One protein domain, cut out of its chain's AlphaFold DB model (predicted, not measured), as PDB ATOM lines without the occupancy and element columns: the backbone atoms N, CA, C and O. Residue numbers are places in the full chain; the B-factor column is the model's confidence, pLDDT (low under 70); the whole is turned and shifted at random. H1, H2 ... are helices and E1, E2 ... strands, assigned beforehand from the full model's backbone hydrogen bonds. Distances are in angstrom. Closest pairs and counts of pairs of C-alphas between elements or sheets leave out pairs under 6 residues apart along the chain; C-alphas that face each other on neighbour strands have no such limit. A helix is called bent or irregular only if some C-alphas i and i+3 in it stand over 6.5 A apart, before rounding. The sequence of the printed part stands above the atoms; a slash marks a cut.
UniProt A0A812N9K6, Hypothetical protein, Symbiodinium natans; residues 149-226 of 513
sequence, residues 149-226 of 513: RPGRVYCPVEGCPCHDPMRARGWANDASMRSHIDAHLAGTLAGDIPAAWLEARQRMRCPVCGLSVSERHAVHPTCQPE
ATOM      1  N   ARG A 149      11.160 -42.258 -27.275       65.12
ATOM      2  CA  ARG A 149      11.233 -43.180 -28.411       65.12
ATOM      3  C   ARG A 149      12.600 -43.019 -29.085       65.12
ATOM      4  O   ARG A 149      12.889 -41.918 -29.556       65.12
ATOM      5  N   PRO A 150      13.432 -44.074 -29.162       66.12
ATOM      6  CA  PRO A 150      14.760 -43.965 -29.754       66.12
ATOM      7  C   PRO A 150      14.661 -43.561 -31.234       66.12
ATOM      8  O   PRO A 150      13.799 -44.046 -31.972       66.12
ATOM      9  N   GLY A 151      15.526 -42.636 -31.661       77.88
ATOM     10  CA  GLY A 151      15.592 -42.163 -33.049       77.88
ATOM     11  C   GLY A 151      14.466 -41.207 -33.467       77.88
ATOM     12  O   GLY A 151      14.039 -41.233 -34.621       77.88
ATOM     13  N   ARG A 152      13.923 -40.400 -32.548       86.62
ATOM     14  CA  ARG A 152      13.026 -39.275 -32.868       86.62
ATOM     15  C   ARG A 152      13.694 -37.947 -32.541       86.62
ATOM     16  O   ARG A 152      14.489 -37.865 -31.610       86.62
ATOM     17  N   VAL A 153      13.346 -36.917 -33.306       89.94
ATOM     18  CA  VAL A 153      13.771 -35.533 -33.061       89.94
ATOM     19  C   VAL A 153      12.609 -34.711 -32.510       89.94
ATOM     20  O   VAL A 153      11.443 -35.009 -32.779       89.94
ATOM     21  N   TYR A 154      12.937 -33.682 -31.735       91.38
ATOM     22  CA  TYR A 154      11.983 -32.846 -31.009       91.38
ATOM     23  C   TYR A 154      12.275 -31.367 -31.248       91.38
ATOM     24  O   TYR A 154      13.363 -31.003 -31.702       91.38
ATOM     25  N   CYS A 155      11.278 -30.523 -30.979       91.56
ATOM     26  CA  CYS A 155      11.390 -29.089 -31.218       91.56
ATOM     27  C   CYS A 155      12.487 -28.484 -30.323       91.56
ATOM     28  O   CYS A 155      12.532 -28.807 -29.139       91.56
ATOM     29  N   PRO A 156      13.365 -27.603 -30.830       90.62
ATOM     30  CA  PRO A 156      14.453 -27.030 -30.037       90.62
ATOM     31  C   PRO A 156      14.047 -25.854 -29.143       90.62
ATOM     32  O   PRO A 156      14.879 -25.362 -28.392       90.62
ATOM     33  N   VAL A 157      12.806 -25.374 -29.239       90.19
ATOM     34  CA  VAL A 157      12.335 -24.206 -28.484       90.19
ATOM     35  C   VAL A 157      11.919 -24.623 -27.079       90.19
ATOM     36  O   VAL A 157      10.935 -25.349 -26.912       90.19
ATOM     37  N   GLU A 158      12.634 -24.133 -26.069       82.31
ATOM     38  CA  GLU A 158      12.270 -24.331 -24.666       82.31
ATOM     39  C   GLU A 158      10.883 -23.725 -24.387       82.31
ATOM     40  O   GLU A 158      10.590 -22.586 -24.747       82.31
ATOM     41  N   GLY A 159       9.984 -24.521 -23.800       81.25
ATOM     42  CA  GLY A 159       8.584 -24.140 -23.571       81.25
ATOM     43  C   GLY A 159       7.610 -24.523 -24.695       81.25
ATOM     44  O   GLY A 159       6.397 -24.459 -24.490       81.25
ATOM     45  N   CYS A 160       8.090 -25.003 -25.848       86.88
ATOM     46  CA  CYS A 160       7.208 -25.586 -26.859       86.88
ATOM     47  C   CYS A 160       6.681 -26.958 -26.384       86.88
ATOM     48  O   CYS A 160       7.477 -27.812 -25.988       86.88
ATOM     49  N   PRO A 161       5.367 -27.258 -26.480       84.62
ATOM     50  CA  PRO A 161       4.830 -28.579 -26.126       84.62
ATOM     51  C   PRO A 161       5.468 -29.738 -26.905       84.62
ATOM     52  O   PRO A 161       5.431 -30.883 -26.460       84.62
ATOM     53  N   CYS A 162       6.054 -29.445 -28.070       88.12
ATOM     54  CA  CYS A 162       6.746 -30.407 -28.918       88.12
ATOM     55  C   CYS A 162       8.247 -30.564 -28.607       88.12
ATOM     56  O   CYS A 162       8.918 -31.337 -29.294       88.12
ATOM     57  N   HIS A 163       8.770 -29.836 -27.614       87.19
ATOM     58  CA  HIS A 163      10.144 -29.958 -27.116       87.19
ATOM     59  C   HIS A 163      10.312 -31.171 -26.196       87.19
ATOM     60  O   HIS A 163      11.310 -31.876 -26.294       87.19
ATOM     61  N   ASP A 164       9.317 -31.447 -25.345       84.12
ATOM     62  CA  ASP A 164       9.389 -32.487 -24.313       84.12
ATOM     63  C   ASP A 164       9.184 -33.907 -24.898       84.12
ATOM     64  O   ASP A 164       8.070 -34.238 -25.335       84.12
ATOM     65  N   PRO A 165      10.206 -34.792 -24.857       81.38
ATOM     66  CA  PRO A 165      10.119 -36.166 -25.358       81.38
ATOM     67  C   PRO A 165       9.098 -37.049 -24.641       81.38
ATOM     68  O   PRO A 165       8.680 -38.072 -25.185       81.38
ATOM     69  N   MET A 166       8.692 -36.662 -23.431       75.81
ATOM     70  CA  MET A 166       7.727 -37.389 -22.609       75.81
ATOM     71  C   MET A 166       6.280 -37.054 -22.981       75.81
ATOM     72  O   MET A 166       5.376 -37.845 -22.708       75.81
ATOM     73  N   ARG A 167       6.053 -35.887 -23.600       77.88
ATOM     74  CA  ARG A 167       4.723 -35.371 -23.968       77.88
ATOM     75  C   ARG A 167       4.468 -35.406 -25.470       77.88
ATOM     76  O   ARG A 167       3.323 -35.552 -25.895       77.88
ATOM     77  N   ALA A 168       5.515 -35.277 -26.278       82.81
ATOM     78  CA  ALA A 168       5.407 -35.172 -27.723       82.81
ATOM     79  C   ALA A 168       5.667 -36.506 -28.434       82.81
ATOM     80  O   ALA A 168       6.521 -37.303 -28.050       82.81
ATOM     81  N   ARG A 169       4.974 -36.722 -29.559       82.88
ATOM     82  CA  ARG A 169       5.221 -37.873 -30.447       82.88
ATOM     83  C   ARG A 169       6.609 -37.815 -31.111       82.88
ATOM     84  O   ARG A 169       7.139 -38.864 -31.477       82.88
ATOM     85  N   GLY A 170       7.169 -36.611 -31.252       85.56
ATOM     86  CA  GLY A 170       8.409 -36.353 -31.980       85.56
ATOM     87  C   GLY A 170       8.275 -36.603 -33.483       85.56
ATOM     88  O   GLY A 170       7.292 -37.168 -33.972       85.56
ATOM     89  N   TRP A 171       9.290 -36.186 -34.227       90.56
ATOM     90  CA  TRP A 171       9.383 -36.371 -35.671       90.56
ATOM     91  C   TRP A 171      10.385 -37.461 -36.016       90.56
ATOM     92  O   TRP A 171      11.323 -37.726 -35.267       90.56
ATOM     93  N   ALA A 172      10.178 -38.112 -37.160       83.75
ATOM     94  CA  ALA A 172      11.073 -39.167 -37.629       83.75
ATOM     95  C   ALA A 172      12.478 -38.628 -37.945       83.75
ATOM     96  O   ALA A 172      13.459 -39.341 -37.783       83.75
ATOM     97  N   ASN A 173      12.560 -37.378 -38.400       82.81
ATOM     98  CA  ASN A 173      13.794 -36.663 -38.720       82.81
ATOM     99  C   ASN A 173      13.516 -35.157 -38.867       82.81
ATOM    100  O   ASN A 173      12.357 -34.728 -38.932       82.81
ATOM    101  N   ASP A 174      14.581 -34.366 -38.989       80.62
ATOM    102  CA  ASP A 174      14.501 -32.905 -39.117       80.62
ATOM    103  C   ASP A 174      13.712 -32.448 -40.355       80.62
ATOM    104  O   ASP A 174      13.031 -31.423 -40.317       80.62
ATOM    105  N   ALA A 175      13.734 -33.224 -41.446       75.69
ATOM    106  CA  ALA A 175      12.980 -32.898 -42.657       75.69
ATOM    107  C   ALA A 175      11.465 -32.934 -42.407       75.69
ATOM    108  O   ALA A 175      10.750 -32.017 -42.809       75.69
ATOM    109  N   SER A 176      10.982 -33.947 -41.685       80.81
ATOM    110  CA  SER A 176       9.571 -34.053 -41.293       80.81
ATOM    111  C   SER A 176       9.156 -33.035 -40.220       80.81
ATOM    112  O   SER A 176       7.978 -32.695 -40.133       80.81
ATOM    113  N   MET A 177      10.111 -32.509 -39.443       87.06
ATOM    114  CA  MET A 177       9.882 -31.452 -38.448       87.06
ATOM    115  C   MET A 177       9.859 -30.043 -39.059       87.06
ATOM    116  O   MET A 177       9.361 -29.103 -38.444       87.06
ATOM    117  N   ARG A 178      10.357 -29.882 -40.288       79.75
ATOM    118  CA  ARG A 178      10.597 -28.582 -40.929       79.75
ATOM    119  C   ARG A 178       9.401 -27.628 -40.901       79.75
ATOM    120  O   ARG A 178       9.578 -26.476 -40.544       79.75
ATOM    121  N   SER A 179       8.198 -28.107 -41.217       76.81
ATOM    122  CA  SER A 179       6.984 -27.271 -41.221       76.81
ATOM    123  C   SER A 179       6.680 -26.667 -39.839       76.81
ATOM    124  O   SER A 179       6.262 -25.519 -39.727       76.81
ATOM    125  N   HIS A 180       6.961 -27.415 -38.769       84.62
ATOM    126  CA  HIS A 180       6.807 -26.932 -37.399       84.62
ATOM    127  C   HIS A 180       7.879 -25.894 -37.032       84.62
ATOM    128  O   HIS A 180       7.568 -24.880 -36.416       84.62
ATOM    129  N   ILE A 181       9.129 -26.106 -37.460       84.94
ATOM    130  CA  ILE A 181      10.222 -25.132 -37.285       84.94
ATOM    131  C   ILE A 181       9.922 -23.836 -38.046       84.94
ATOM    132  O   ILE A 181      10.074 -22.747 -37.500       84.94
ATOM    133  N   ASP A 182       9.433 -23.949 -39.278       79.69
ATOM    134  CA  ASP A 182       9.028 -22.809 -40.097       79.69
ATOM    135  C   ASP A 182       7.876 -22.024 -39.444       79.69
ATOM    136  O   ASP A 182       7.829 -20.806 -39.575       79.69
ATOM    137  N   ALA A 183       7.001 -22.672 -38.666       70.81
ATOM    138  CA  ALA A 183       5.954 -21.994 -37.902       70.81
ATOM    139  C   ALA A 183       6.500 -21.156 -36.728       70.81
ATOM    140  O   ALA A 183       5.953 -20.088 -36.457       70.81
ATOM    141  N   HIS A 184       7.588 -21.576 -36.070       80.44
ATOM    142  CA  HIS A 184       8.302 -20.729 -35.100       80.44
ATOM    143  C   HIS A 184       8.992 -19.548 -35.796       80.44
ATOM    144  O   HIS A 184       8.817 -18.402 -35.396       80.44
ATOM    145  N   LEU A 185       9.707 -19.804 -36.897       77.56
ATOM    146  CA  LEU A 185      10.406 -18.757 -37.660       77.56
ATOM    147  C   LEU A 185       9.452 -17.726 -38.284       77.56
ATOM    148  O   LEU A 185       9.792 -16.552 -38.390       77.56
ATOM    149  N   ALA A 186       8.248 -18.153 -38.665       71.00
ATOM    150  CA  ALA A 186       7.181 -17.288 -39.159       71.00
ATOM    151  C   ALA A 186       6.404 -16.560 -38.043       71.00
ATOM    152  O   ALA A 186       5.439 -15.860 -38.345       71.00
ATOM    153  N   GLY A 187       6.749 -16.770 -36.765       74.56
ATOM    154  CA  GLY A 187       6.051 -16.189 -35.612       74.56
ATOM    155  C   GLY A 187       4.643 -16.747 -35.367       74.56
ATOM    156  O   GLY A 187       3.858 -16.153 -34.634       74.56
ATOM    157  N   THR A 188       4.294 -17.878 -35.990       72.62
ATOM    158  CA  THR A 188       3.012 -18.578 -35.779       72.62
ATOM    159  C   THR A 188       3.018 -19.385 -34.479       72.62
ATOM    160  O   THR A 188       1.971 -19.559 -33.858       72.62
ATOM    161  N   LEU A 189       4.187 -19.864 -34.051       69.25
ATOM    162  CA  LEU A 189       4.408 -20.491 -32.751       69.25
ATOM    163  C   LEU A 189       5.327 -19.611 -31.902       69.25
ATOM    164  O   LEU A 189       6.289 -19.042 -32.413       69.25
ATOM    165  N   ALA A 190       5.018 -19.499 -30.609       69.62
ATOM    166  CA  ALA A 190       5.795 -18.698 -29.670       69.62
ATOM    167  C   ALA A 190       7.180 -19.309 -29.405       69.62
ATOM    168  O   ALA A 190       7.327 -20.530 -29.341       69.62
ATOM    169  N   GLY A 191       8.171 -18.440 -29.202       77.31
ATOM    170  CA  GLY A 191       9.561 -18.806 -28.942       77.31
ATOM    171  C   GLY A 191      10.401 -18.938 -30.215       77.31
ATOM    172  O   GLY A 191       9.916 -19.370 -31.264       77.31
ATOM    173  N   ASP A 192      11.666 -18.538 -30.102       81.25
ATOM    174  CA  ASP A 192      12.621 -18.481 -31.205       81.25
ATOM    175  C   ASP A 192      13.436 -19.767 -31.334       81.25
ATOM    176  O   ASP A 192      13.831 -20.390 -30.349       81.25
ATOM    177  N   ILE A 193      13.742 -20.137 -32.577       86.50
ATOM    178  CA  ILE A 193      14.665 -21.236 -32.864       86.50
ATOM    179  C   ILE A 193      16.101 -20.778 -32.558       86.50
ATOM    180  O   ILE A 193      16.542 -19.800 -33.174       86.50
ATOM    181  N   PRO A 194      16.853 -21.483 -31.686       88.81
ATOM    182  CA  PRO A 194      18.240 -21.139 -31.378       88.81
ATOM    183  C   PRO A 194      19.138 -21.157 -32.622       88.81
ATOM    184  O   PRO A 194      19.091 -22.106 -33.410       88.81
ATOM    185  N   ALA A 195      20.004 -20.151 -32.775       80.38
ATOM    186  CA  ALA A 195      20.929 -20.046 -33.911       80.38
ATOM    187  C   ALA A 195      21.867 -21.264 -34.010       80.38
ATOM    188  O   ALA A 195      21.952 -21.890 -35.063       80.38
ATOM    189  N   ALA A 196      22.429 -21.696 -32.877       84.62
ATOM    190  CA  ALA A 196      23.284 -22.882 -32.798       84.62
ATOM    191  C   ALA A 196      22.588 -24.171 -33.283       84.62
ATOM    192  O   ALA A 196      23.230 -25.070 -33.824       84.62
ATOM    193  N   TRP A 197      21.260 -24.279 -33.129       89.56
ATOM    194  CA  TRP A 197      20.511 -25.441 -33.617       89.56
ATOM    195  C   TRP A 197      20.397 -25.457 -35.147       89.56
ATOM    196  O   TRP A 197      20.442 -26.531 -35.753       89.56
ATOM    197  N   LEU A 198      20.235 -24.276 -35.754       87.00
ATOM    198  CA  LEU A 198      20.181 -24.093 -37.205       87.00
ATOM    199  C   LEU A 198      21.552 -24.374 -37.836       87.00
ATOM    200  O   LEU A 198      21.625 -25.181 -38.766       87.00
ATOM    201  N   GLU A 199      22.618 -23.815 -37.259       84.81
ATOM    202  CA  GLU A 199      24.014 -24.022 -37.679       84.81
ATOM    203  C   GLU A 199      24.409 -25.504 -37.631       84.81
ATOM    204  O   GLU A 199      24.886 -26.063 -38.618       84.81
ATOM    205  N   ALA A 200      24.096 -26.201 -36.530       86.25
ATOM    206  CA  ALA A 200      24.378 -27.633 -36.386       86.25
ATOM    207  C   ALA A 200      23.699 -28.513 -37.455       86.25
ATOM    208  O   ALA A 200      24.066 -29.673 -37.636       86.25
ATOM    209  N   ARG A 201      22.690 -27.986 -38.162       85.56
ATOM    210  CA  ARG A 201      21.929 -28.687 -39.209       85.56
ATOM    211  C   ARG A 201      22.205 -28.159 -40.611       85.56
ATOM    212  O   ARG A 201      21.518 -28.577 -41.546       85.56
ATOM    213  N   GLN A 202      23.191 -27.273 -40.765       87.06
ATOM    214  CA  GLN A 202      23.510 -26.586 -42.018       87.06
ATOM    215  C   GLN A 202      22.288 -25.858 -42.593       87.06
ATOM    216  O   GLN A 202      21.922 -26.000 -43.773       87.06
ATOM    217  N   ARG A 203      21.573 -25.144 -41.721       86.06
ATOM    218  CA  ARG A 203      20.363 -24.395 -42.060       86.06
ATOM    219  C   ARG A 203      20.496 -22.966 -41.583       86.06
ATOM    220  O   ARG A 203      21.095 -22.685 -40.561       86.06
ATOM    221  N   MET A 204      19.822 -22.075 -42.289       84.56
ATOM    222  CA  MET A 204      19.758 -20.662 -41.951       84.56
ATOM    223  C   MET A 204      18.353 -20.117 -42.199       84.56
ATOM    224  O   MET A 204      17.506 -20.776 -42.819       84.56
ATOM    225  N   ARG A 205      18.084 -18.912 -41.696       81.88
ATOM    226  CA  ARG A 205      16.878 -18.166 -42.066       81.88
ATOM    227  C   ARG A 205      17.076 -17.623 -43.479       81.88
ATOM    228  O   ARG A 205      18.095 -17.000 -43.763       81.88
ATOM    229  N   CYS A 206      16.122 -17.876 -44.371       79.38
ATOM    230  CA  CYS A 206      16.153 -17.285 -45.701       79.38
ATOM    231  C   CYS A 206      16.033 -15.759 -45.560       79.38
ATOM    232  O   CYS A 206      15.062 -15.303 -44.955       79.38
ATOM    233  N   PRO A 207      16.955 -14.967 -46.135       71.44
ATOM    234  CA  PRO A 207      16.938 -13.511 -45.989       71.44
ATOM    235  C   PRO A 207      15.722 -12.855 -46.658       71.44
ATOM    236  O   PRO A 207      15.385 -11.721 -46.347       71.44
ATOM    237  N   VAL A 208      15.048 -13.580 -47.557       67.69
ATOM    238  CA  VAL A 208      13.886 -13.094 -48.306       67.69
ATOM    239  C   VAL A 208      12.576 -13.364 -47.559       67.69
ATOM    240  O   VAL A 208      11.802 -12.451 -47.298       67.69
ATOM    241  N   CYS A 209      12.301 -14.621 -47.196       67.19
ATOM    242  CA  CYS A 209      11.006 -15.011 -46.623       67.19
ATOM    243  C   CYS A 209      11.041 -15.317 -45.116       67.19
ATOM    244  O   CYS A 209       9.999 -15.614 -44.536       67.19
ATOM    245  N   GLY A 210      12.220 -15.306 -44.485       73.00
ATOM    246  CA  GLY A 210      12.413 -15.599 -43.059       73.00
ATOM    247  C   GLY A 210      12.317 -17.080 -42.665       73.00
ATOM    248  O   GLY A 210      12.678 -17.430 -41.543       73.00
ATOM    249  N   LEU A 211      11.878 -17.968 -43.567       80.38
ATOM    250  CA  LEU A 211      11.715 -19.405 -43.301       80.38
ATOM    251  C   LEU A 211      13.034 -20.183 -43.407       80.38
ATOM    252  O   LEU A 211      14.002 -19.722 -44.014       80.38
ATOM    253  N   SER A 212      13.069 -21.405 -42.873       84.75
ATOM    254  CA  SER A 212      14.277 -22.224 -42.856       84.75
ATOM    255  C   SER A 212      14.682 -22.691 -44.259       84.75
ATOM    256  O   SER A 212      13.933 -23.377 -44.973       84.75
ATOM    257  N   VAL A 213      15.922 -22.396 -44.641       84.88
ATOM    258  CA  VAL A 213      16.571 -22.858 -45.874       84.88
ATOM    259  C   VAL A 213      17.874 -23.580 -45.537       84.88
ATOM    260  O   VAL A 213      18.465 -23.341 -44.489       84.88
ATOM    261  N   SER A 214      18.307 -24.509 -46.390       85.31
ATOM    262  CA  SER A 214      19.646 -25.093 -46.254       85.31
ATOM    263  C   SER A 214      20.698 -24.048 -46.614       85.31
ATOM    264  O   SER A 214      20.521 -23.330 -47.599       85.31
ATOM    265  N   GLU A 215      21.805 -24.015 -45.875       81.56
ATOM    266  CA  GLU A 215      22.966 -23.162 -46.164       81.56
ATOM    267  C   GLU A 215      23.466 -23.326 -47.602       81.56
ATOM    268  O   GLU A 215      23.800 -22.340 -48.248       81.56
ATOM    269  N   ARG A 216      23.402 -24.546 -48.161       77.00
ATOM    270  CA  ARG A 216      23.797 -24.815 -49.557       77.00
ATOM    271  C   ARG A 216      23.009 -24.002 -50.576       77.00
ATOM    272  O   ARG A 216      23.506 -23.729 -51.662       77.00
ATOM    273  N   HIS A 217      21.757 -23.682 -50.260       74.19
ATOM    274  CA  HIS A 217      20.905 -22.897 -51.140       74.19
ATOM    275  C   HIS A 217      20.940 -21.409 -50.802       74.19
ATOM    276  O   HIS A 217      20.678 -20.624 -51.710       74.19
ATOM    277  N   ALA A 218      21.243 -21.038 -49.546       75.69
ATOM    278  CA  ALA A 218      21.205 -19.695 -48.940       75.69
ATOM    279  C   ALA A 218      19.848 -18.950 -49.033       75.69
ATOM    280  O   ALA A 218      19.450 -18.222 -48.127       75.69
ATOM    281  N   VAL A 219      19.090 -19.181 -50.104       78.12
ATOM    282  CA  VAL A 219      17.786 -18.638 -50.465       78.12
ATOM    283  C   VAL A 219      16.972 -19.757 -51.129       78.12
ATOM    284  O   VAL A 219      17.507 -20.546 -51.911       78.12
ATOM    285  N   HIS A 220      15.670 -19.868 -50.831       70.25
ATOM    286  CA  HIS A 220      14.829 -20.887 -51.481       70.25
ATOM    287  C   HIS A 220      14.790 -20.685 -52.999       70.25
ATOM    288  O   HIS A 220      14.743 -19.541 -53.430       70.25
ATOM    289  N   PRO A 221      14.695 -21.744 -53.823       69.44
ATOM    290  CA  PRO A 221      14.525 -21.608 -55.275       69.44
ATOM    291  C   PRO A 221      13.367 -20.686 -55.689       69.44
ATOM    292  O   PRO A 221      13.482 -19.946 -56.657       69.44
ATOM    293  N   THR A 222      12.283 -20.661 -54.912       65.19
ATOM    294  CA  THR A 222      11.142 -19.744 -55.093       65.19
ATOM    295  C   THR A 222      11.446 -18.295 -54.705       65.19
ATOM    296  O   THR A 222      10.788 -17.387 -55.189       65.19
ATOM    297  N   CYS A 223      12.434 -18.077 -53.838       64.38
ATOM    298  CA  CYS A 223      12.899 -16.768 -53.375       64.38
ATOM    299  C   CYS A 223      14.163 -16.294 -54.117       64.38
ATOM    300  O   CYS A 223      14.577 -15.150 -53.961       64.38
ATOM    301  N   GLN A 224      14.795 -17.156 -54.922       68.88
ATOM    302  CA  GLN A 224      15.986 -16.823 -55.706       68.88
ATOM    303  C   GLN A 224      15.760 -15.683 -56.707       68.88
ATOM    304  O   GLN A 224      16.681 -14.887 -56.848       68.88
ATOM    305  N   PRO A 225      14.598 -15.541 -57.378       64.50
ATOM    306  CA  PRO A 225      14.347 -14.377 -58.228       64.50
ATOM    307  C   PRO A 225      14.428 -13.053 -57.454       64.50
ATOM    308  O   PRO A 225      15.061 -12.111 -57.916       64.50
ATOM    309  N   GLU A 226      13.873 -13.013 -56.240       59.69
ATOM    310  CA  GLU A 226      13.872 -11.836 -55.362       59.69
ATOM    311  C   GLU A 226      15.267 -11.555 -54.776       59.69
ATOM    312  O   GLU A 226      15.719 -10.414 -54.770       59.69
TER     313      GLU A 226
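What this domain is: This is residues 149 to 226 of the 513 residues of the protein "Hypothetical protein" of Symbiodinium natans (UniProt A0A812N9K6). Little of this domain is regular structure: an elongated row leads from a lobe of loops, residues 149 to 173, past helices H1 and H2 to a small hairpin, E1 and E2, with residues 215 to 226 at the far end. The 78 printed residues include two named helices, then two antiparallel strands, order E1 - E2; the class is mixed, with 23 residues in named elements. The whole is compact, radius of gyration of the C-alphas 12.9 A, spanning 43 by 24 by 20 A.

How they stand to each other: Look first at H1, residues 174 to 185, irregular with C-alphas 176 and 179 7.3 A apart; 6 of 8 O i to N i+4 pairs are within hydrogen-bond range. H2, residues 195 to 199, is apart from H1 and has its one such pair within range. E1, residues 203 to 205, follows H2 by a tight link; their closest C-alphas, Leu 198 and Met 204, are 5.9 A apart. E2, residues 212 to 214, makes an antiparallel hairpin with E1 at 137 degrees, with N 204 and O 213 within hydrogen-bond range at 2.9 A. The closest C-alphas of H1 and E2, Asp 182 and Ser 212, are 6.0 A apart.

Where its parts are: Find C-alpha 174 at (14.501, -32.905, -39.117); from there H1 runs 14.8 A. H2 spans 6.3 A, E1 7.1 A and E2 7.0 A, ending at C-alpha 214, (19.646, -25.093, -46.254).

The domain as a whole: The farthest C-alphas, Met 166 and Pro 225, are 42.9 A apart. The printed part has no cut, and no link between named elements is long. Confidence is under 70 at residues 149 to 150, 189 to 190, 208 to 209 and 221 to 226.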